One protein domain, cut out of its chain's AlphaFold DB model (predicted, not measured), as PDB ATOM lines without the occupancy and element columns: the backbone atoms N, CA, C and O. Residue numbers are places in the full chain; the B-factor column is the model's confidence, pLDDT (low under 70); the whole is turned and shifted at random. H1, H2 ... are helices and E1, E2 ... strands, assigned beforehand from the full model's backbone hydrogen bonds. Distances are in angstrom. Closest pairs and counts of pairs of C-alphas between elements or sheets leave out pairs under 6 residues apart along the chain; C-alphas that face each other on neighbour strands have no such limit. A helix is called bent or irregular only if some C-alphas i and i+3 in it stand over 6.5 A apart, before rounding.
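This is residues 465 to 621 and 665 to 676 of the 1260 residues of the protein "EF-hand domain-containing protein" of Symbiodinium microadriaticum (UniProt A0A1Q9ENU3). A twisted sheet of four strands makes the core, with H2 and H3 over one face of it, while H1 and H4 only graze the sheet. H6 packs on H1, and H5 lies farther out, near H3. The printed part has 169 residues with six named helices and four named strands, in the order E1 E2 H1 E3 H2 E4 H3 H4 H5 H6; the sheet is mixed, in the order E1 E3 E2 E4, and the class is mixed, helices and strands. The whole is compact and rounded, with a radius of gyration of the C-alphas of 15.2 A and spans of 39 by 38 by 37 A.

Edge strand E1, residues 466 to 471, is antiparallel to its neighbour E3, residues 512 to 516, with N 469 and O 515 at 2.8 A, within hydrogen-bond range. E2, residues 478 to 483, is parallel to E3, with N 482 and O 514 at 2.9 A, and to the other edge strand, E4, residues 559 to 564, with N 481 and O 561 at 2.8 A. H1, residues 497 to 508, only grazes the sheet, with residues 503 to 507; E2, H1 and E3 form a strand-helix-strand unit, two parallel neighbours with a helix between, whose crossover is right-handed. H2, residues 534 to 553, lies over E3 at a height over the sheet of 7.6 A; the C-alphas of Val 514 and Ala 546, the closest, are 7.7 A apart. E3, H2 and E4 form a split unit, with E2 between the strands, also right-handed. H3, residues 567 to 578, lies on the same face as H2, giving two layers, helices on one face of a sheet; it is over E4 at a height of 8.3 A, the closest C-alphas being Gly 564 and Ala 572, 5.5 A. H3 is irregular, but only just: C-alphas 572 and 575 are 6.7 A apart. H4, residues 589 to 595, only grazes the sheet. H5, residues 607 to 621, is not on the sheet; it is close to H3 but not clearly touching, with the C-alphas of Thr 570 and Ser 609 7.3 A apart. H6, residues 665 to 676, touches H1 through residues 667 to 671 alone, the same way at a steep tilt of 39 degrees, the closest C-alphas being Ala 505 and Glu 668, 6.2 A. Every O i to N i+4 pair is within hydrogen-bond range in H2, H5 and H6, against 7 of 8 in H1, 4 of 8 in H3 and 2 of 3 in H4.

E1 begins at C-alpha 466, (161.999, 127.116, 238.482), and is 17.0 A long. H2 is 28.5 A long and H5 22.1 A. H6 ends at C-alpha 676, (189.340, 116.697, 224.907).

The C-alphas farthest apart, Asp 522 and Gln 676, are 41.1 A apart. Residues 622 to 664 are not printed, and C-alphas 621 and 665 across the cut are 34.6 A apart. The links E2 to H1, E3 to H2 and H4 to H5 are long. Mean pLDDT of the printed part is 79.3; residues 522 and 580 to 621 are under 70.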
ATOM      1  N   GLY A 465     158.481 129.354 237.917       87.81
ATOM      2  CA  GLY A 465     158.614 128.763 239.259       87.81
ATOM      3  C   GLY A 465     159.931 128.013 239.488       87.81
ATOM      4  O   GLY A 465     160.355 127.857 240.630       87.81
ATOM      5  N   LEU A 466     160.632 127.627 238.420       93.00
ATOM      6  CA  LEU A 466     161.999 127.116 238.482       93.00
ATOM      7  C   LEU A 466     162.988 128.279 238.667       93.00
ATOM      8  O   LEU A 466     162.942 129.245 237.905       93.00
ATOM      9  N   GLN A 467     163.915 128.180 239.622       96.44
ATOM     10  CA  GLN A 467     165.050 129.107 239.723       96.44
ATOM     11  C   GLN A 467     166.303 128.503 239.083       96.44
ATOM     12  O   GLN A 467     166.643 127.343 239.325       96.44
ATOM     13  N   ALA A 468     167.002 129.306 238.283       97.62
ATOM     14  CA  ALA A 468     168.257 128.939 237.638       97.62
ATOM     15  C   ALA A 468     169.324 130.022 237.842       97.62
ATOM     16  O   ALA A 468     169.018 131.211 237.876       97.62
ATOM     17  N   PHE A 469     170.581 129.604 237.950       98.06
ATOM     18  CA  PHE A 469     171.723 130.450 238.291       98.06
ATOM     19  C   PHE A 469     172.801 130.262 237.227       98.06
ATOM     20  O   PHE A 469     173.274 129.141 237.037       98.06
ATOM     21  N   SER A 470     173.177 131.321 236.504       97.94
ATOM     22  CA  SER A 470     174.110 131.210 235.375       97.94
ATOM     23  C   SER A 470     175.315 132.136 235.464       97.94
ATOM     24  O   SER A 470     175.154 133.321 235.745       97.94
ATOM     25  N   ASN A 471     176.491 131.646 235.080       97.88
ATOM     26  CA  ASN A 471     177.650 132.482 234.761       97.88
ATOM     27  C   ASN A 471     178.106 132.173 233.327       97.88
ATOM     28  O   ASN A 471     178.137 131.011 232.921       97.88
ATOM     29  N   TRP A 472     178.389 133.212 232.540       97.38
ATOM     30  CA  TRP A 472     178.595 133.102 231.098       97.38
ATOM     31  C   TRP A 472     179.847 133.881 230.660       97.38
ATOM     32  O   TRP A 472     179.789 135.111 230.571       97.38
ATOM     33  N   PRO A 473     180.983 133.214 230.380       96.25
ATOM     34  CA  PRO A 473     182.149 133.874 229.806       96.25
ATOM     35  C   PRO A 473     181.855 134.308 228.363       96.25
ATOM     36  O   PRO A 473     181.074 133.680 227.648       96.25
ATOM     37  N   ALA A 474     182.493 135.394 227.916       93.94
ATOM     38  CA  ALA A 474     182.161 136.067 226.653       93.94
ATOM     39  C   ALA A 474     182.335 135.198 225.385       93.94
ATOM     40  O   ALA A 474     181.766 135.517 224.345       93.94
ATOM     41  N   SER A 475     183.105 134.111 225.472       94.06
ATOM     42  CA  SER A 475     183.420 133.178 224.382       94.06
ATOM     43  C   SER A 475     182.968 131.741 224.682       94.06
ATOM     44  O   SER A 475     183.674 130.787 224.357       94.06
ATOM     45  N   ALA A 476     181.818 131.576 225.347       96.00
ATOM     46  CA  ALA A 476     181.299 130.259 225.707       96.00
ATOM     47  C   ALA A 476     180.814 129.441 224.500       96.00
ATOM     48  O   ALA A 476     179.787 129.761 223.899       96.00
ATOM     49  N   ASN A 477     181.525 128.345 224.220       95.12
ATOM     50  CA  ASN A 477     181.131 127.305 223.258       95.12
ATOM     51  C   ASN A 477     180.549 126.051 223.948       95.12
ATOM     52  O   ASN A 477     179.850 125.259 223.318       95.12
ATOM     53  N   THR A 478     180.813 125.886 225.246       96.50
ATOM     54  CA  THR A 478     180.376 124.746 226.068       96.50
ATOM     55  C   THR A 478     179.565 125.259 227.260       96.50
ATOM     56  O   THR A 478     179.893 126.319 227.799       96.50
ATOM     57  N   VAL A 479     178.531 124.534 227.703       96.81
ATOM     58  CA  VAL A 479     177.731 124.882 228.895       96.81
ATOM     59  C   VAL A 479     177.614 123.709 229.858       96.81
ATOM     60  O   VAL A 479     176.995 122.698 229.536       96.81
ATOM     61  N   PHE A 480     178.108 123.877 231.081       96.94
ATOM     62  CA  PHE A 480     177.872 122.939 232.171       96.94
ATOM     63  C   PHE A 480     176.498 123.193 232.806       96.94
ATOM     64  O   PHE A 480     176.231 124.281 233.317       96.94
ATOM     65  N   VAL A 481     175.622 122.190 232.777       97.19
ATOM     66  CA  VAL A 481     174.263 122.251 233.328       97.19
ATOM     67  C   VAL A 481     174.210 121.457 234.632       97.19
ATOM     68  O   VAL A 481     174.334 120.235 234.621       97.19
ATOM     69  N   LEU A 482     174.064 122.148 235.761       97.19
ATOM     70  CA  LEU A 482     174.324 121.584 237.087       97.19
ATOM     71  C   LEU A 482     173.035 121.292 237.870       97.19
ATOM     72  O   LEU A 482     172.172 122.160 238.017       97.19
ATOM     73  N   PHE A 483     172.947 120.093 238.450       97.00
ATOM     74  CA  PHE A 483     171.847 119.665 239.319       97.00
ATOM     75  C   PHE A 483     172.394 119.197 240.673       97.00
ATOM     76  O   PHE A 483     173.043 118.151 240.773       97.00
ATOM     77  N   HIS A 484     172.143 119.951 241.746       95.75
ATOM     78  CA  HIS A 484     172.547 119.492 243.077       95.75
ATOM     79  C   HIS A 484     171.631 118.354 243.566       95.75
ATOM     80  O   HIS A 484     170.457 118.305 243.219       95.75
ATOM     81  N   GLY A 485     172.141 117.441 244.394       92.50
ATOM     82  CA  GLY A 485     171.310 116.494 245.145       92.50
ATOM     83  C   GLY A 485     170.450 117.163 246.224       92.50
ATOM     84  O   GLY A 485     170.585 118.358 246.475       92.50
ATOM     85  N   CYS A 486     169.607 116.371 246.892       88.81
ATOM     86  CA  CYS A 486     168.616 116.850 247.865       88.81
ATOM     87  C   CYS A 486     169.165 117.853 248.905       88.81
ATOM     88  O   CYS A 486     170.333 117.789 249.294       88.81
ATOM     89  N   ASN A 487     168.279 118.714 249.413       90.12
ATOM     90  CA  ASN A 487     168.516 119.735 250.452       90.12
ATOM     91  C   ASN A 487     169.363 120.946 250.010       90.12
ATOM     92  O   ASN A 487     169.902 121.643 250.864       90.12
ATOM     93  N   ASN A 488     169.520 121.175 248.704       94.50
ATOM     94  CA  ASN A 488     170.359 122.240 248.146       94.50
ATOM     95  C   ASN A 488     169.747 122.755 246.827       94.50
ATOM     96  O   ASN A 488     169.126 121.985 246.090       94.50
ATOM     97  N   GLY A 489     169.943 124.035 246.517       95.31
ATOM     98  CA  GLY A 489     169.496 124.686 245.285       95.31
ATOM     99  C   GLY A 489     170.605 124.877 244.243       95.31
ATOM    100  O   GLY A 489     171.777 124.575 244.468       95.31
ATOM    101  N   GLY A 490     170.242 125.453 243.095       96.00
ATOM    102  CA  GLY A 490     171.199 125.882 242.070       96.00
ATOM    103  C   GLY A 490     172.126 127.006 242.552       96.00
ATOM    104  O   GLY A 490     173.232 127.150 242.040       96.00
ATOM    105  N   SER A 491     171.708 127.757 243.576       96.56
ATOM    106  CA  SER A 491     172.501 128.787 244.252       96.56
ATOM    107  C   SER A 491     173.750 128.244 244.942       96.56
ATOM    108  O   SER A 491     174.768 128.933 244.988       96.56
ATOM    109  N   ASP A 492     173.684 127.030 245.489       96.25
ATOM    110  CA  ASP A 492     174.703 126.538 246.421       96.25
ATOM    111  C   ASP A 492     176.020 126.217 245.714       96.25
ATOM    112  O   ASP A 492     177.089 126.482 246.272       96.25
ATOM    113  N   TRP A 493     175.933 125.825 244.436       96.75
ATOM    114  CA  TRP A 493     177.071 125.672 243.529       96.75
ATOM    115  C   TRP A 493     177.967 126.919 243.480       96.75
ATOM    116  O   TRP A 493     179.182 126.814 243.329       96.75
ATOM    117  N   PHE A 494     177.370 128.108 243.618       96.88
ATOM    118  CA  PHE A 494     178.050 129.404 243.552       96.88
ATOM    119  C   PHE A 494     178.482 129.947 244.928       96.88
ATOM    120  O   PHE A 494     179.221 130.933 244.987       96.88
ATOM    121  N   GLN A 495     178.038 129.318 246.024       94.62
ATOM    122  CA  GLN A 495     178.256 129.785 247.399       94.62
ATOM    123  C   GLN A 495     179.208 128.896 248.210       94.62
ATOM    124  O   GLN A 495     180.002 129.418 248.993       94.62
ATOM    125  N   LYS A 496     179.155 127.569 248.047       93.56
ATOM    126  CA  LYS A 496     180.010 126.648 248.810       93.56
ATOM    127  C   LYS A 496     181.446 126.633 248.281       93.56
ATOM    128  O   LYS A 496     181.640 126.604 247.065       93.56
ATOM    129  N   PRO A 497     182.466 126.576 249.154       90.81
ATOM    130  CA  PRO A 497     183.862 126.629 248.730       90.81
ATOM    131  C   PRO A 497     184.284 125.437 247.855       90.81
ATOM    132  O   PRO A 497     185.069 125.627 246.930       90.81
ATOM    133  N   GLU A 498     183.761 124.233 248.103       92.00
ATOM    134  CA  GLU A 498     184.054 123.032 247.312       92.00
ATOM    135  C   GLU A 498     183.494 123.108 245.882       92.00
ATOM    136  O   GLU A 498     184.192 122.777 244.924       92.00
ATOM    137  N   GLU A 499     182.269 123.610 245.721       94.44
ATOM    138  CA  GLU A 499     181.605 123.731 244.419       94.44
ATOM    139  C   GLU A 499     182.149 124.946 243.639       94.44
ATOM    140  O   GLU A 499     182.418 124.839 242.441       94.44
ATOM    141  N   VAL A 500     182.474 126.051 244.323       94.88
ATOM    142  CA  VAL A 500     183.137 127.237 243.748       94.88
ATOM    143  C   VAL A 500     184.505 126.920 243.128       94.88
ATOM    144  O   VAL A 500     184.866 127.539 242.123       94.88
ATOM    145  N   ILE A 501     185.269 125.961 243.667       94.25
ATOM    146  CA  ILE A 501     186.527 125.504 243.042       94.25
ATOM    147  C   ILE A 501     186.245 124.898 241.660       94.25
ATOM    148  O   ILE A 501     186.878 125.297 240.683       94.25
ATOM    149  N   PHE A 502     185.251 124.009 241.563       95.75
ATOM    150  CA  PHE A 502     184.824 123.410 240.297       95.75
ATOM    151  C   PHE A 502     184.284 124.462 239.313       95.75
ATOM    152  O   PHE A 502     184.715 124.490 238.160       95.75
ATOM    153  N   LEU A 503     183.433 125.396 239.763       96.19
ATOM    154  CA  LEU A 503     182.904 126.452 238.886       96.19
ATOM    155  C   LEU A 503     184.015 127.316 238.275       96.19
ATOM    156  O   LEU A 503     183.938 127.704 237.112       96.19
ATOM    157  N   ARG A 504     185.065 127.622 239.042       95.69
ATOM    158  CA  ARG A 504     186.198 128.419 238.553       95.69
ATOM    159  C   ARG A 504     187.042 127.667 237.532       95.69
ATOM    160  O   ARG A 504     187.442 128.279 236.546       95.69
ATOM    161  N   ALA A 505     187.270 126.372 237.736       95.19
ATOM    162  CA  ALA A 505     187.980 125.516 236.789       95.19
ATOM    163  C   ALA A 505     187.224 125.381 235.448       95.19
ATOM    164  O   ALA A 505     187.837 125.378 234.377       95.19
ATOM    165  N   VAL A 506     185.886 125.352 235.498       95.94
ATOM    166  CA  VAL A 506     184.995 125.391 234.325       95.94
ATOM    167  C   VAL A 506     185.046 126.758 233.621       95.94
ATOM    168  O   VAL A 506     185.291 126.825 232.416       95.94
ATOM    169  N   LEU A 507     184.886 127.863 234.362       96.19
ATOM    170  CA  LEU A 507     184.917 129.222 233.797       96.19
ATOM    171  C   LEU A 507     186.287 129.592 233.208       96.19
ATOM    172  O   LEU A 507     186.346 130.277 232.187       96.19
ATOM    173  N   ALA A 508     187.386 129.113 233.800       95.62
ATOM    174  CA  ALA A 508     188.744 129.307 233.282       95.62
ATOM    175  C   ALA A 508     188.940 128.688 231.886       95.62
ATOM    176  O   ALA A 508     189.690 129.226 231.073       95.62
ATOM    177  N   ARG A 509     188.205 127.613 231.572       95.69
ATOM    178  CA  ARG A 509     188.168 126.960 230.251       95.69
ATOM    179  C   ARG A 509     187.200 127.629 229.268       95.69
ATOM    180  O   ARG A 509     186.910 127.078 228.214       95.69
ATOM    181  N   SER A 510     186.696 128.823 229.595       96.25
ATOM    182  CA  SER A 510     185.669 129.542 228.825       96.25
ATOM    183  C   SER A 510     184.370 128.753 228.618       96.25
ATOM    184  O   SER A 510     183.648 129.015 227.661       96.25
ATOM    185  N   ALA A 511     184.025 127.821 229.507       97.00
ATOM    186  CA  ALA A 511     182.718 127.175 229.491       97.00
ATOM    187  C   ALA A 511     181.722 127.953 230.368       97.00
ATOM    188  O   ALA A 511     182.056 128.395 231.466       97.00
ATOM    189  N   ALA A 512     180.494 128.136 229.882       97.69
ATOM    190  CA  ALA A 512     179.403 128.704 230.666       97.69
ATOM    191  C   ALA A 512     178.839 127.683 231.659       97.69
ATOM    192  O   ALA A 512     179.062 126.478 231.544       97.69
ATOM    193  N   ILE A 513     178.081 128.177 232.632       97.94
ATOM    194  CA  ILE A 513     177.489 127.388 233.711       97.94
ATOM    195  C   ILE A 513     176.026 127.793 233.867       97.94
ATOM    196  O   ILE A 513     175.726 128.986 233.888       97.94
ATOM    197  N   VAL A 514     175.130 126.816 234.022       97.94
ATOM    198  CA  VAL A 514     173.729 127.010 234.424       97.94
ATOM    199  C   VAL A 514     173.352 125.948 235.459       97.94
ATOM    200  O   VAL A 514     173.182 124.783 235.116       97.94
ATOM    201  N   ALA A 515     173.201 126.335 236.723       97.88
ATOM    202  CA  ALA A 515     172.715 125.456 237.784       97.88
ATOM    203  C   ALA A 515     171.211 125.647 238.014       97.88
ATOM    204  O   ALA A 515     170.729 126.779 238.039       97.88
ATOM    205  N   PHE A 516     170.474 124.559 238.231       97.50
ATOM    206  CA  PHE A 516     169.032 124.590 238.490       97.50
ATOM    207  C   PHE A 516     168.703 124.222 239.942       97.50
ATOM    208  O   PHE A 516     169.240 123.259 240.489       97.50
ATOM    209  N   THR A 517     167.784 124.972 240.556       96.44
ATOM    210  CA  THR A 517     167.116 124.581 241.805       96.44
ATOM    211  C   THR A 517     165.978 123.616 241.485       96.44
ATOM    212  O   THR A 517     165.176 123.887 240.596       96.44
ATOM    213  N   ASN A 518     165.883 122.516 242.232       92.75
ATOM    214  CA  ASN A 518     164.756 121.588 242.154       92.75
ATOM    215  C   ASN A 518     163.439 122.293 242.544       92.75
ATOM    216  O   ASN A 518     163.380 122.852 243.643       92.75
ATOM    217  N   PRO A 519     162.383 122.274 241.708       83.81
ATOM    218  CA  PRO A 519     161.068 122.731 242.137       83.81
ATOM    219  C   PRO A 519     160.539 121.772 243.214       83.81
ATOM    220  O   PRO A 519     160.485 120.556 243.013       83.81
ATOM    221  N   MET A 520     160.185 122.316 244.381       77.44
ATOM    222  CA  MET A 520     159.720 121.506 245.511       77.44
ATOM    223  C   MET A 520     158.411 120.794 245.152       77.44
ATOM    224  O   MET A 520     157.424 121.453 244.829       77.44
ATOM    225  N   HIS A 521     158.397 119.470 245.276       72.38
ATOM    226  CA  HIS A 521     157.204 118.630 245.170       72.38
ATOM    227  C   HIS A 521     157.045 117.834 246.470       72.38
ATOM    228  O   HIS A 521     158.032 117.358 247.029       72.38
ATOM    229  N   ASP A 522     155.820 117.757 246.991       67.44
ATOM    230  CA  ASP A 522     155.392 116.939 248.138       67.44
ATOM    231  C   ASP A 522     156.349 116.899 249.353       67.44
ATOM    232  O   ASP A 522     156.576 115.865 249.980       67.44
ATOM    233  N   GLY A 523     156.931 118.053 249.703       73.75
ATOM    234  CA  GLY A 523     157.853 118.197 250.841       73.75
ATOM    235  C   GLY A 523     159.250 117.591 250.631       73.75
ATOM    236  O   GLY A 523     160.074 117.612 251.545       73.75
ATOM    237  N   SER A 524     159.540 117.080 249.434       77.62
ATOM    238  CA  SER A 524     160.834 116.539 249.026       77.62
ATOM    239  C   SER A 524     161.729 117.627 248.426       77.62
ATOM    240  O   SER A 524     161.389 118.273 247.436       77.62
ATOM    241  N   PHE A 525     162.943 117.773 248.968       85.12
ATOM    242  CA  PHE A 525     164.011 118.543 248.317       85.12
ATOM    243  C   PHE A 525     164.795 117.728 247.271       85.12
ATOM    244  O   PHE A 525     165.706 118.267 246.645       85.12
ATOM    245  N   CYS A 526     164.500 116.438 247.091       92.62
ATOM    246  CA  CYS A 526     165.109 115.609 246.050       92.62
ATOM    247  C   CYS A 526     164.437 115.848 244.695       92.62
ATOM    248  O   CYS A 526     163.238 116.091 244.657       92.62
ATOM    249  N   TRP A 527     165.188 115.723 243.597       94.62
ATOM    250  CA  TRP A 527     164.626 115.696 242.240       94.62
ATOM    251  C   TRP A 527     163.628 114.545 242.049       94.62
ATOM    252  O   TRP A 527     163.829 113.490 242.664       94.62
ATOM    253  N   PRO A 528     162.603 114.709 241.188       92.44
ATOM    254  CA  PRO A 528     161.646 113.646 240.923       92.44
ATOM    255  C   PRO A 528     162.361 112.455 240.274       92.44
ATOM    256  O   PRO A 528     163.223 112.612 239.406       92.44
ATOM    257  N   ASN A 529     162.017 111.253 240.726       90.12
ATOM    258  CA  ASN A 529     162.511 110.009 240.143       90.12
ATOM    259  C   ASN A 529     161.828 109.755 238.785       90.12
ATOM    260  O   ASN A 529     160.677 110.148 238.606       90.12
ATOM    261  N   SER A 530     162.506 109.052 237.872       86.62
ATOM    262  CA  SER A 530     162.052 108.754 236.495       86.62
ATOM    263  C   SER A 530     160.639 108.177 236.386       86.62
ATOM    264  O   SER A 530     159.996 108.296 235.348       86.62
ATOM    265  N   ASP A 531     160.178 107.534 237.455       85.81
ATOM    266  CA  ASP A 531     158.963 106.726 237.487       85.81
ATOM    267  C   ASP A 531     157.734 107.522 237.996       85.81
ATOM    268  O   ASP A 531     156.642 106.966 238.107       85.81
ATOM    269  N   GLY A 532     157.910 108.803 238.352       85.38
ATOM    270  CA  GLY A 532     156.847 109.706 238.812       85.38
ATOM    271  C   GLY A 532     156.328 110.632 237.708       85.38
ATOM    272  O   GLY A 532     157.095 111.059 236.848       85.38
ATOM    273  N   SER A 533     155.041 110.995 237.766       82.88
ATOM    274  CA  SER A 533     154.383 111.935 236.833       82.88
ATOM    275  C   SER A 533     155.171 113.227 236.630       82.88
ATOM    276  O   SER A 533     155.388 113.682 235.510       82.88
ATOM    277  N   ASP A 534     155.643 113.780 237.740       88.69
ATOM    278  CA  ASP A 534     156.224 115.110 237.841       88.69
ATOM    279  C   ASP A 534     157.596 115.188 237.155       88.69
ATOM    280  O   ASP A 534     158.090 116.276 236.861       88.69
ATOM    281  N   PHE A 535     158.226 114.040 236.869       91.88
ATOM    282  CA  PHE A 535     159.506 114.002 236.176       91.88
ATOM    283  C   PHE A 535     159.414 114.597 234.764       91.88
ATOM    284  O   PHE A 535     160.272 115.403 234.400       91.88
ATOM    285  N   GLU A 536     158.385 114.249 233.977       89.94
ATOM    286  CA  GLU A 536     158.250 114.763 232.605       89.94
ATOM    287  C   GLU A 536     158.025 116.282 232.596       89.94
ATOM    288  O   GLU A 536     158.682 116.992 231.832       89.94
ATOM    289  N   ASP A 537     157.181 116.798 233.496       90.38
ATOM    290  CA  ASP A 537     156.897 118.233 233.618       90.38
ATOM    291  C   ASP A 537     158.116 119.030 234.116       90.38
ATOM    292  O   ASP A 537     158.435 120.094 233.568       90.38
ATOM    293  N   VAL A 538     158.857 118.522 235.107       92.06
ATOM    294  CA  VAL A 538     160.080 119.173 235.615       92.06
ATOM    295  C   VAL A 538     161.205 119.120 234.576       92.06
ATOM    296  O   VAL A 538     161.882 120.130 234.358       92.06
ATOM    297  N   ALA A 539     161.371 118.003 233.859       92.94
ATOM    298  CA  ALA A 539     162.325 117.885 232.755       92.94
ATOM    299  C   ALA A 539     161.971 118.819 231.585       92.94
ATOM    300  O   ALA A 539     162.843 119.534 231.087       92.94
ATOM    301  N   ALA A 540     160.700 118.889 231.181       90.50
ATOM    302  CA  ALA A 540     160.232 119.811 230.146       90.50
ATOM    303  C   ALA A 540     160.434 121.280 230.555       90.50
ATOM    304  O   ALA A 540     160.912 122.086 229.749       90.50
ATOM    305  N   THR A 541     160.148 121.621 231.815       93.00
ATOM    306  CA  THR A 541     160.357 122.967 232.374       93.00
ATOM    307  C   THR A 541     161.838 123.349 232.376       93.00
ATOM    308  O   THR A 541     162.180 124.459 231.964       93.00
ATOM    309  N   ILE A 542     162.736 122.425 232.734       94.00
ATOM    310  CA  ILE A 542     164.192 122.630 232.679       94.00
ATOM    311  C   ILE A 542     164.701 122.771 231.246       94.00
ATOM    312  O   ILE A 542     165.453 123.702 230.971       94.00
ATOM    313  N   LEU A 543     164.272 121.921 230.311       92.00
ATOM    314  CA  LEU A 543     164.681 122.016 228.905       92.00
ATOM    315  C   LEU A 543     164.202 123.329 228.264       92.00
ATOM    316  O   LEU A 543     164.955 123.974 227.529       92.00
ATOM    317  N   HIS A 544     162.982 123.768 228.577       91.44
ATOM    318  CA  HIS A 544     162.453 125.062 228.147       91.44
ATOM    319  C   HIS A 544     163.201 126.236 228.800       91.44
ATOM    320  O   HIS A 544     163.575 127.188 228.111       91.44
ATOM    321  N   GLY A 545     163.475 126.160 230.105       92.25
ATOM    322  CA  GLY A 545     164.228 127.165 230.854       92.25
ATOM    323  C   GLY A 545     165.660 127.334 230.347       92.25
ATOM    324  O   GLY A 545     166.064 128.441 229.990       92.25
ATOM    325  N   ALA A 546     166.392 126.224 230.217       93.44
ATOM    326  CA  ALA A 546     167.727 126.159 229.630       93.44
ATOM    327  C   ALA A 546     167.748 126.777 228.225       93.44
ATOM    328  O   ALA A 546     168.544 127.674 227.954       93.44
ATOM    329  N   ARG A 547     166.803 126.387 227.357       92.62
ATOM    330  CA  ARG A 547     166.663 126.953 226.009       92.62
ATOM    331  C   ARG A 547     166.472 128.472 226.027       92.62
ATOM    332  O   ARG A 547     167.112 129.148 225.226       92.62
ATOM    333  N   ARG A 548     165.656 129.025 226.935       94.56
ATOM    334  CA  ARG A 548     165.483 130.487 227.065       94.56
ATOM    335  C   ARG A 548     166.763 131.184 227.533       94.56
ATOM    336  O   ARG A 548     167.107 132.213 226.956       94.56
ATOM    337  N   ILE A 549     167.490 130.617 228.501       95.38
ATOM    338  CA  ILE A 549     168.799 131.146 228.928       95.38
ATOM    339  C   ILE A 549     169.777 131.146 227.747       95.38
ATOM    340  O   ILE A 549     170.309 132.201 227.406       95.38
ATOM    341  N   PHE A 550     169.966 130.007 227.074       95.00
ATOM    342  CA  PHE A 550     170.936 129.868 225.983       95.00
ATOM    343  C   PHE A 550     170.634 130.841 224.835       95.00
ATOM    344  O   PHE A 550     171.517 131.591 224.422       95.00
ATOM    345  N   GLN A 551     169.371 130.912 224.396       93.94
ATOM    346  CA  GLN A 551     168.924 131.835 223.344       93.94
ATOM    347  C   GLN A 551     169.058 133.320 223.730       93.94
ATOM    348  O   GLN A 551     169.111 134.167 222.842       93.94
ATOM    349  N   SER A 552     169.119 133.655 225.025       94.75
ATOM    350  CA  SER A 552     169.374 135.027 225.493       94.75
ATOM    351  C   SER A 552     170.861 135.396 225.573       94.75
ATOM    352  O   SER A 552     171.190 136.579 225.635       94.75
ATOM    353  N   LYS A 553     171.758 134.400 225.586       95.44
ATOM    354  CA  LYS A 553     173.200 134.579 225.819       95.44
ATOM    355  C   LYS A 553     174.060 134.347 224.576       95.44
ATOM    356  O   LYS A 553     175.141 134.922 224.494       95.44
ATOM    357  N   THR A 554     173.614 133.541 223.610       93.62
ATOM    358  CA  THR A 554     174.344 133.312 222.353       93.62
ATOM    359  C   THR A 554     173.435 132.872 221.200       93.62
ATOM    360  O   THR A 554     172.342 132.344 221.401       93.62
ATOM    361  N   THR A 555     173.924 133.060 219.974       91.19
ATOM    362  CA  THR A 555     173.380 132.478 218.734       91.19
ATOM    363  C   THR A 555     174.238 131.329 218.188       91.19
ATOM    364  O   THR A 555     173.850 130.683 217.217       91.19
ATOM    365  N   VAL A 556     175.403 131.074 218.793       90.56
ATOM    366  CA  VAL A 556     176.337 130.001 218.419       90.56
ATOM    367  C   VAL A 556     175.809 128.661 218.962       90.56
ATOM    368  O   VAL A 556     175.286 128.642 220.080       90.56
ATOM    369  N   PRO A 557     175.908 127.537 218.224       89.88
ATOM    370  CA  PRO A 557     175.608 126.218 218.779       89.88
ATOM    371  C   PRO A 557     176.525 125.904 219.969       89.88
ATOM    372  O   PRO A 557     177.706 126.238 219.952       89.88
ATOM    373  N   LEU A 558     175.963 125.255 220.987       93.12
ATOM    374  CA  LEU A 558     176.629 124.983 222.258       93.12
ATOM    375  C   LEU A 558     176.701 123.486 222.535       93.12
ATOM    376  O   LEU A 558     175.685 122.791 222.453       93.12
ATOM    377  N   ASP A 559     177.869 123.028 222.970       93.12
ATOM    378  CA  ASP A 559     178.025 121.698 223.546       93.12
ATOM    379  C   ASP A 559     177.601 121.741 225.019       93.12
ATOM    380  O   ASP A 559     178.207 122.416 225.850       93.12
ATOM    381  N   LEU A 560     176.509 121.061 225.356       94.25
ATOM    382  CA  LEU A 560     176.030 120.980 226.737       94.25
ATOM    383  C   LEU A 560     176.794 119.883 227.485       94.25
ATOM    384  O   LEU A 560     177.167 118.888 226.877       94.25
ATOM    385  N   ILE A 561     176.988 120.029 228.796       95.06
ATOM    386  CA  ILE A 561     177.525 118.996 229.691       95.06
ATOM    387  C   ILE A 561     176.697 118.994 230.974       95.06
ATOM    388  O   ILE A 561     176.860 119.866 231.820       95.06
ATOM    389  N   PHE A 562     175.790 118.032 231.141       95.06
ATOM    390  CA  PHE A 562     175.039 117.921 232.394       95.06
ATOM    391  C   PHE A 562     175.933 117.328 233.493       95.06
ATOM    392  O   PHE A 562     176.745 116.442 233.237       95.06
ATOM    393  N   VAL A 563     175.794 117.805 234.727       95.44
ATOM    394  CA  VAL A 563     176.513 117.279 235.892       95.44
ATOM    395  C   VAL A 563     175.557 117.256 237.071       95.44
ATOM    396  O   VAL A 563     174.972 118.279 237.428       95.44
ATOM    397  N   GLY A 564     175.399 116.091 237.693       94.56
ATOM    398  CA  GLY A 564     174.464 115.915 238.794       94.56
ATOM    399  C   GLY A 564     175.050 115.156 239.978       94.56
ATOM    400  O   GLY A 564     175.797 114.192 239.806       94.56
ATOM    401  N   ALA A 565     174.674 115.574 241.187       91.25
ATOM    402  CA  ALA A 565     175.037 114.911 242.438       91.25
ATOM    403  C   ALA A 565     173.823 114.185 243.046       91.25
ATOM    404  O   ALA A 565     172.739 114.757 243.136       91.25
ATOM    405  N   SER A 566     173.990 112.942 243.517       91.69
ATOM    406  CA  SER A 566     172.919 112.155 244.164       91.69
ATOM    407  C   SER A 566     171.635 112.093 243.306       91.69
ATOM    408  O   SER A 566     171.711 111.709 242.141       91.69
ATOM    409  N   SER A 567     170.466 112.496 243.820       93.50
ATOM    410  CA  SER A 567     169.212 112.576 243.048       93.50
ATOM    411  C   SER A 567     169.310 113.488 241.819       93.50
ATOM    412  O   SER A 567     168.734 113.161 240.787       93.50
ATOM    413  N   GLY A 568     170.108 114.559 241.881       94.44
ATOM    414  CA  GLY A 568     170.428 115.397 240.724       94.44
ATOM    415  C   GLY A 568     171.265 114.662 239.676       94.44
ATOM    416  O   GLY A 568     171.163 114.966 238.498       94.44
ATOM    417  N   GLY A 569     172.045 113.650 240.074       92.69
ATOM    418  CA  GLY A 569     172.762 112.741 239.171       92.69
ATOM    419  C   GLY A 569     171.825 111.795 238.423       92.69
ATOM    420  O   GLY A 569     171.952 111.641 237.212       92.69
ATOM    421  N   THR A 570     170.836 111.222 239.117       91.00
ATOM    422  CA  THR A 570     169.754 110.455 238.473       91.00
ATOM    423  C   THR A 570     168.959 111.346 237.515       91.00
ATOM    424  O   THR A 570     168.746 110.975 236.362       91.00
ATOM    425  N   PHE A 571     168.589 112.551 237.959       93.94
ATOM    426  CA  PHE A 571     167.856 113.518 237.145       93.94
ATOM    427  C   PHE A 571     168.676 114.059 235.963       93.94
ATOM    428  O   PHE A 571     168.098 114.350 234.929       93.94
ATOM    429  N   ALA A 572     170.007 114.156 236.046       93.44
ATOM    430  CA  ALA A 572     170.843 114.617 234.930       93.44
ATOM    431  C   ALA A 572     170.795 113.684 233.706       93.44
ATOM    432  O   ALA A 572     170.927 114.140 232.571       93.44
ATOM    433  N   LEU A 573     170.640 112.378 233.940       89.94
ATOM    434  CA  LEU A 573     170.711 111.346 232.904       89.94
ATOM    435  C   LEU A 573     169.401 111.206 232.122       89.94
ATOM    436  O   LEU A 573     169.417 110.963 230.916       89.94
ATOM    437  N   GLU A 574     168.262 111.351 232.793       86.06
ATOM    438  CA  GLU A 574     166.987 110.924 232.222       86.06
ATOM    439  C   GLU A 574     166.399 111.899 231.172       86.06
ATOM    440  O   GLU A 574     165.920 111.406 230.155       86.06
ATOM    441  N   PRO A 575     166.533 113.243 231.249       79.69
ATOM    442  CA  PRO A 575     166.197 114.151 230.145       79.69
ATOM    443  C   PRO A 575     167.035 113.892 228.886       79.69
ATOM    444  O   PRO A 575     166.546 114.078 227.776       79.69
ATOM    445  N   VAL A 576     168.281 113.419 229.030       78.00
ATOM    446  CA  VAL A 576     169.128 113.004 227.894       78.00
ATOM    447  C   VAL A 576     168.589 111.723 227.239       78.00
ATOM    448  O   VAL A 576     168.787 111.511 226.042       78.00
ATOM    449  N   ARG A 577     167.868 110.888 227.998       79.31
ATOM    450  CA  ARG A 577     167.226 109.653 227.527       79.31
ATOM    451  C   ARG A 577     165.823 109.877 226.950       79.31
ATOM    452  O   ARG A 577     165.477 109.227 225.965       79.31
ATOM    453  N   THR A 578     165.028 110.764 227.548       75.38
ATOM    454  CA  THR A 578     163.592 110.932 227.255       75.38
ATOM    455  C   THR A 578     163.270 112.076 226.298       75.38
ATOM    456  O   THR A 578     162.229 112.019 225.644       75.38
ATOM    457  N   ALA A 579     164.130 113.097 226.166       70.12
ATOM    458  CA  ALA A 579     163.836 114.276 225.349       70.12
ATOM    459  C   ALA A 579     163.470 113.903 223.894       70.12
ATOM    460  O   ALA A 579     164.303 113.353 223.161       70.12
ATOM    461  N   PRO A 580     162.253 114.241 223.416       67.56
ATOM    462  CA  PRO A 580     161.865 113.964 222.041       67.56
ATOM    463  C   PRO A 580     162.814 114.651 221.057       67.56
ATOM    464  O   PRO A 580     163.074 115.853 221.161       67.56
ATOM    465  N   ARG A 581     163.292 113.909 220.046       57.44
ATOM    466  CA  ARG A 581     164.233 114.423 219.027       57.44
ATOM    467  C   ARG A 581     163.753 115.721 218.364       57.44
ATOM    468  O   ARG A 581     164.579 116.534 217.972       57.44
ATOM    469  N   SER A 582     162.438 115.916 218.254       55.12
ATOM    470  CA  SER A 582     161.799 117.130 217.734       55.12
ATOM    471  C   SER A 582     161.977 118.355 218.638       55.12
ATOM    472  O   SER A 582     162.253 119.440 218.136       55.12
ATOM    473  N   THR A 583     161.879 118.198 219.961       55.62
ATOM    474  CA  THR A 583     162.082 119.279 220.946       55.62
ATOM    475  C   THR A 583     163.516 119.816 220.900       55.62
ATOM    476  O   THR A 583     163.747 121.013 221.103       55.62
ATOM    477  N   LEU A 584     164.466 118.937 220.566       53.09
ATOM    478  CA  LEU A 584     165.891 119.228 220.446       53.09
ATOM    479  C   LEU A 584     166.307 119.860 219.102       53.09
ATOM    480  O   LEU A 584     167.415 120.366 219.028       53.09
ATOM    481  N   LEU A 585     165.464 119.898 218.056       44.34
ATOM    482  CA  LEU A 585     165.884 120.251 216.678       44.34
ATOM    483  C   LEU A 585     166.562 121.626 216.486       44.34
ATOM    484  O   LEU A 585     167.220 121.825 215.468       44.34
ATOM    485  N   ASN A 586     166.439 122.555 217.441       50.06
ATOM    486  CA  ASN A 586     167.093 123.873 217.393       50.06
ATOM    487  C   ASN A 586     168.394 123.956 218.227       50.06
ATOM    488  O   ASN A 586     168.941 125.043 218.391       50.06
ATOM    489  N   VAL A 587     168.885 122.834 218.764       52.31
ATOM    490  CA  VAL A 587     170.199 122.681 219.413       52.31
ATOM    491  C   VAL A 587     170.860 121.466 218.764       52.31
ATOM    492  O   VAL A 587     170.254 120.399 218.742       52.31
ATOM    493  N   HIS A 588     172.053 121.611 218.174       52.50
ATOM    494  CA  HIS A 588     172.566 120.615 217.217       52.50
ATOM    495  C   HIS A 588     172.559 119.187 217.800       52.50
ATOM    496  O   HIS A 588     173.189 118.900 218.819       52.50
ATOM    497  N   LEU A 589     171.824 118.285 217.138       43.03
ATOM    498  CA  LEU A 589     171.511 116.938 217.642       43.03
ATOM    499  C   LEU A 589     172.743 116.035 217.826       43.03
ATOM    500  O   LEU A 589     172.646 114.969 218.437       43.03
ATOM    501  N   ASP A 590     173.890 116.432 217.284       50.62
ATOM    502  CA  ASP A 590     175.122 115.647 217.290       50.62
ATOM    503  C   ASP A 590     175.916 115.810 218.590       50.62
ATOM    504  O   ASP A 590     176.500 114.830 219.056       50.62
ATOM    505  N   SER A 591     175.858 116.984 219.230       50.25
ATOM    506  CA  SER A 591     176.459 117.230 220.549       50.25
ATOM    507  C   SER A 591     175.812 116.344 221.620       50.25
ATOM    508  O   SER A 591     176.497 115.630 222.351       50.25
ATOM    509  N   TRP A 592     174.475 116.272 221.635       49.91
ATOM    510  CA  TRP A 592     173.711 115.441 222.578       49.91
ATOM    511  C   TRP A 592     174.050 113.944 222.488       49.91
ATOM    512  O   TRP A 592     174.126 113.266 223.513       49.91
ATOM    513  N   LYS A 593     174.302 113.414 221.281       43.28
ATOM    514  CA  LYS A 593     174.664 111.995 221.086       43.28
ATOM    515  C   LYS A 593     176.040 111.639 221.646       43.28
ATOM    516  O   LYS A 593     176.215 110.514 222.104       43.28
ATOM    517  N   ARG A 594     177.007 112.563 221.595       48.84
ATOM    518  CA  ARG A 594     178.340 112.371 222.199       48.84
ATOM    519  C   ARG A 594     178.264 112.378 223.725       48.84
ATOM    520  O   ARG A 594     179.049 111.714 224.392       48.84
ATOM    521  N   LEU A 595     177.300 113.119 224.266       46.12
ATOM    522  CA  LEU A 595     177.263 113.474 225.674       46.12
ATOM    523  C   LEU A 595     176.684 112.400 226.604       46.12
ATOM    524  O   LEU A 595     177.173 112.224 227.721       46.12
ATOM    525  N   GLY A 596     175.660 111.666 226.156       42.38
ATOM    526  CA  GLY A 596     174.912 110.713 226.994       42.38
ATOM    527  C   GLY A 596     175.727 109.557 227.595       42.38
ATOM    528  O   GLY A 596     175.196 108.795 228.394       42.38
ATOM    529  N   GLN A 597     177.009 109.424 227.241       44.41
ATOM    530  CA  GLN A 597     177.930 108.416 227.776       44.41
ATOM    531  C   GLN A 597     178.783 108.907 228.964       44.41
ATOM    532  O   GLN A 597     179.384 108.086 229.650       44.41
ATOM    533  N   VAL A 598     178.858 110.221 229.213       48.91
ATOM    534  CA  VAL A 598     179.920 110.840 230.043       48.91
ATOM    535  C   VAL A 598     179.390 111.449 231.359       48.91
ATOM    536  O   VAL A 598     180.136 111.748 232.287       48.91
ATOM    537  N   VAL A 599     178.072 111.609 231.473       50.44
ATOM    538  CA  VAL A 599     177.421 112.630 232.319       50.44
ATOM    539  C   VAL A 599     177.013 112.181 233.743       50.44
ATOM    540  O   VAL A 599     176.519 112.972 234.542       50.44
ATOM    541  N   ALA A 600     177.310 110.940 234.143       46.59
ATOM    542  CA  ALA A 600     177.033 110.427 235.501       46.59
ATOM    543  C   ALA A 600     178.071 110.845 236.581       46.59
ATOM    544  O   ALA A 600     178.034 110.355 237.714       46.59
ATOM    545  N   PHE A 601     179.024 111.716 236.232       40.09
ATOM    546  CA  PHE A 601     180.365 111.778 236.838       40.09
ATOM    547  C   PHE A 601     180.434 112.118 238.343       40.09
ATOM    548  O   PHE A 601     181.387 111.711 239.002       40.09
ATOM    549  N   LEU A 602     179.446 112.823 238.912       43.72
ATOM    550  CA  LEU A 602     179.453 113.249 240.326       43.72
ATOM    551  C   LEU A 602     178.459 112.509 241.243       43.72
ATOM    552  O   LEU A 602     178.344 112.847 242.423       43.72
ATOM    553  N   SER A 603     177.821 111.425 240.782       36.88
ATOM    554  CA  SER A 603     177.066 110.536 241.688       36.88
ATOM    555  C   SER A 603     177.932 109.464 242.378       36.88
ATOM    556  O   SER A 603     177.413 108.580 243.053       36.88
ATOM    557  N   VAL A 604     179.266 109.566 242.287       34.75
ATOM    558  CA  VAL A 604     180.254 108.657 242.921       34.75
ATOM    559  C   VAL A 604     180.150 108.630 244.460       34.75
ATOM    560  O   VAL A 604     180.616 107.697 245.107       34.75
ATOM    561  N   VAL A 605     179.448 109.596 245.066       37.91
ATOM    562  CA  VAL A 605     179.092 109.599 246.501       37.91
ATOM    563  C   VAL A 605     177.989 108.566 246.845       37.91
ATOM    564  O   VAL A 605     177.660 108.392 248.016       37.91
ATOM    565  N   SER A 606     177.408 107.873 245.855       35.34
ATOM    566  CA  SER A 606     176.340 106.876 246.016       35.34
ATOM    567  C   SER A 606     176.626 105.585 245.224       35.34
ATOM    568  O   SER A 606     176.511 105.581 243.995       35.34
ATOM    569  N   PRO A 607     176.921 104.449 245.894       30.06
ATOM    570  CA  PRO A 607     177.105 103.154 245.226       30.06
ATOM    571  C   PRO A 607     175.910 102.732 244.356       30.06
ATOM    572  O   PRO A 607     176.086 102.131 243.297       30.06
ATOM    573  N   THR A 608     174.690 103.105 244.755       35.50
ATOM    574  CA  THR A 608     173.442 102.788 244.044       35.50
ATOM    575  C   THR A 608     173.392 103.392 242.637       35.50
ATOM    576  O   THR A 608     172.857 102.774 241.719       35.50
ATOM    577  N   SER A 609     173.976 104.580 242.433       41.88
ATOM    578  CA  SER A 609     174.044 105.212 241.108       41.88
ATOM    579  C   SER A 609     175.040 104.513 240.179       41.88
ATOM    580  O   SER A 609     174.790 104.415 238.980       41.88
ATOM    581  N   PHE A 610     176.141 103.985 240.724       37.97
ATOM    582  CA  PHE A 610     177.141 103.242 239.953       37.97
ATOM    583  C   PHE A 610     176.600 101.893 239.450       37.97
ATOM    584  O   PHE A 610     176.853 101.513 238.310       37.97
ATOM    585  N   ILE A 611     175.782 101.208 240.260       40.38
ATOM    586  CA  ILE A 611     175.092  99.972 239.851       40.38
ATOM    587  C   ILE A 611     174.126 100.254 238.687       40.38
ATOM    588  O   ILE A 611     174.245  99.623 237.637       40.38
ATOM    589  N   ARG A 612     173.261 101.275 238.812       44.34
ATOM    590  CA  ARG A 612     172.326 101.670 237.738       44.34
ATOM    591  C   ARG A 612     173.028 102.079 236.435       44.34
ATOM    592  O   ARG A 612     172.499 101.828 235.355       44.34
ATOM    593  N   PHE A 613     174.225 102.665 236.507       43.44
ATOM    594  CA  PHE A 613     175.040 102.970 235.323       43.44
ATOM    595  C   PHE A 613     175.501 101.697 234.584       43.44
ATOM    596  O   PHE A 613     175.419 101.633 233.357       43.44
ATOM    597  N   ILE A 614     175.919 100.656 235.314       40.81
ATOM    598  CA  ILE A 614     176.295  99.353 234.733       40.81
ATOM    599  C   ILE A 614     175.076  98.658 234.101       40.81
ATOM    600  O   ILE A 614     175.183  98.086 233.015       40.81
ATOM    601  N   GLU A 615     173.910  98.734 234.745       43.12
ATOM    602  CA  GLU A 615     172.646  98.185 234.228       43.12
ATOM    603  C   GLU A 615     172.192  98.899 232.940       43.12
ATOM    604  O   GLU A 615     171.830  98.243 231.961       43.12
ATOM    605  N   ALA A 616     172.289 100.233 232.896       43.00
ATOM    606  CA  ALA A 616     171.997 101.025 231.701       43.00
ATOM    607  C   ALA A 616     172.948 100.702 230.533       43.00
ATOM    608  O   ALA A 616     172.502 100.600 229.389       43.00
ATOM    609  N   GLY A 617     174.237 100.480 230.822       40.72
ATOM    610  CA  GLY A 617     175.223 100.030 229.836       40.72
ATOM    611  C   GLY A 617     174.837  98.700 229.184       40.72
ATOM    612  O   GLY A 617     174.788  98.615 227.959       40.72
ATOM    613  N   ARG A 618     174.461  97.696 229.988       39.34
ATOM    614  CA  ARG A 618     174.016  96.378 229.494       39.34
ATOM    615  C   ARG A 618     172.750  96.465 228.641       39.34
ATOM    616  O   ARG A 618     172.704  95.903 227.554       39.34
ATOM    617  N   SER A 619     171.765  97.262 229.062       36.25
ATOM    618  CA  SER A 619     170.530  97.476 228.290       36.25
ATOM    619  C   SER A 619     170.786  98.080 226.891       36.25
ATOM    620  O   SER A 619     170.058  97.787 225.937       36.25
ATOM    621  N   LEU A 620     171.852  98.874 226.734       37.66
ATOM    622  CA  LEU A 620     172.318  99.422 225.449       37.66
ATOM    623  C   LEU A 620     173.115  98.429 224.579       37.66
ATOM    624  O   LEU A 620     173.297  98.684 223.383       37.66
ATOM    625  N   GLU A 621     173.571  97.312 225.148       39.94
ATOM    626  CA  GLU A 621     174.166  96.185 224.421       39.94
ATOM    627  C   GLU A 621     173.081  95.180 223.998       39.94
ATOM    628  O   GLU A 621     172.979  94.863 222.811       39.94
ATOM    629  N   GLU A 665     193.725 119.965 241.240       72.31
ATOM    630  CA  GLU A 665     194.482 119.390 240.119       72.31
ATOM    631  C   GLU A 665     193.715 118.233 239.455       72.31
ATOM    632  O   GLU A 665     193.641 118.166 238.232       72.31
ATOM    633  N   ILE A 666     193.037 117.399 240.250       73.50
ATOM    634  CA  ILE A 666     192.153 116.327 239.767       73.50
ATOM    635  C   ILE A 666     190.931 116.905 239.035       73.50
ATOM    636  O   ILE A 666     190.511 116.362 238.016       73.50
ATOM    637  N   VAL A 667     190.350 118.008 239.526       73.88
ATOM    638  CA  VAL A 667     189.243 118.701 238.842       73.88
ATOM    639  C   VAL A 667     189.697 119.299 237.509       73.88
ATOM    640  O   VAL A 667     188.972 119.181 236.525       73.88
ATOM    641  N   GLU A 668     190.889 119.895 237.453       79.00
ATOM    642  CA  GLU A 668     191.486 120.409 236.215       79.00
ATOM    643  C   GLU A 668     191.750 119.269 235.206       79.00
ATOM    644  O   GLU A 668     191.294 119.360 234.068       79.00
ATOM    645  N   GLU A 669     192.372 118.156 235.625       81.44
ATOM    646  CA  GLU A 669     192.655 116.990 234.762       81.44
ATOM    647  C   GLU A 669     191.366 116.318 234.245       81.44
ATOM    648  O   GLU A 669     191.268 115.974 233.065       81.44
ATOM    649  N   VAL A 670     190.334 116.195 235.091       79.38
ATOM    650  CA  VAL A 670     189.004 115.708 234.681       79.38
ATOM    651  C   VAL A 670     188.342 116.661 233.686       79.38
ATOM    652  O   VAL A 670     187.755 116.198 232.710       79.38
ATOM    653  N   LEU A 671     188.420 117.978 233.891       83.56
ATOM    654  CA  LEU A 671     187.831 118.952 232.969       83.56
ATOM    655  C   LEU A 671     188.559 118.994 231.622       83.56
ATOM    656  O   LEU A 671     187.899 119.084 230.587       83.56
ATOM    657  N   ASP A 672     189.884 118.858 231.613       82.50
ATOM    658  CA  ASP A 672     190.655 118.740 230.375       82.50
ATOM    659  C   ASP A 672     190.312 117.450 229.623       82.50
ATOM    660  O   ASP A 672     190.119 117.490 228.409       82.50
ATOM    661  N   TRP A 673     190.133 116.324 230.322       83.62
ATOM    662  CA  TRP A 673     189.652 115.073 229.724       83.62
ATOM    663  C   TRP A 673     188.233 115.204 229.142       83.62
ATOM    664  O   TRP A 673     187.986 114.771 228.013       83.62
ATOM    665  N   LEU A 674     187.311 115.859 229.861       77.62
ATOM    666  CA  LEU A 674     185.941 116.119 229.398       77.62
ATOM    667  C   LEU A 674     185.907 116.982 228.126       77.62
ATOM    668  O   LEU A 674     185.142 116.684 227.208       77.62
ATOM    669  N   LEU A 675     186.740 118.026 228.040       80.12
ATOM    670  CA  LEU A 675     186.811 118.881 226.850       80.12
ATOM    671  C   LEU A 675     187.560 118.216 225.687       80.12
ATOM    672  O   LEU A 675     187.106 118.316 224.549       80.12
ATOM    673  N   GLN A 676     188.629 117.457 225.946       78.62
ATOM    674  CA  GLN A 676     189.340 116.697 224.907       78.62
ATOM    675  C   GLN A 676     188.438 115.658 224.222       78.62
ATOM    676  O   GLN A 676     188.529 115.475 223.008       78.62
TER     677      GLN A 676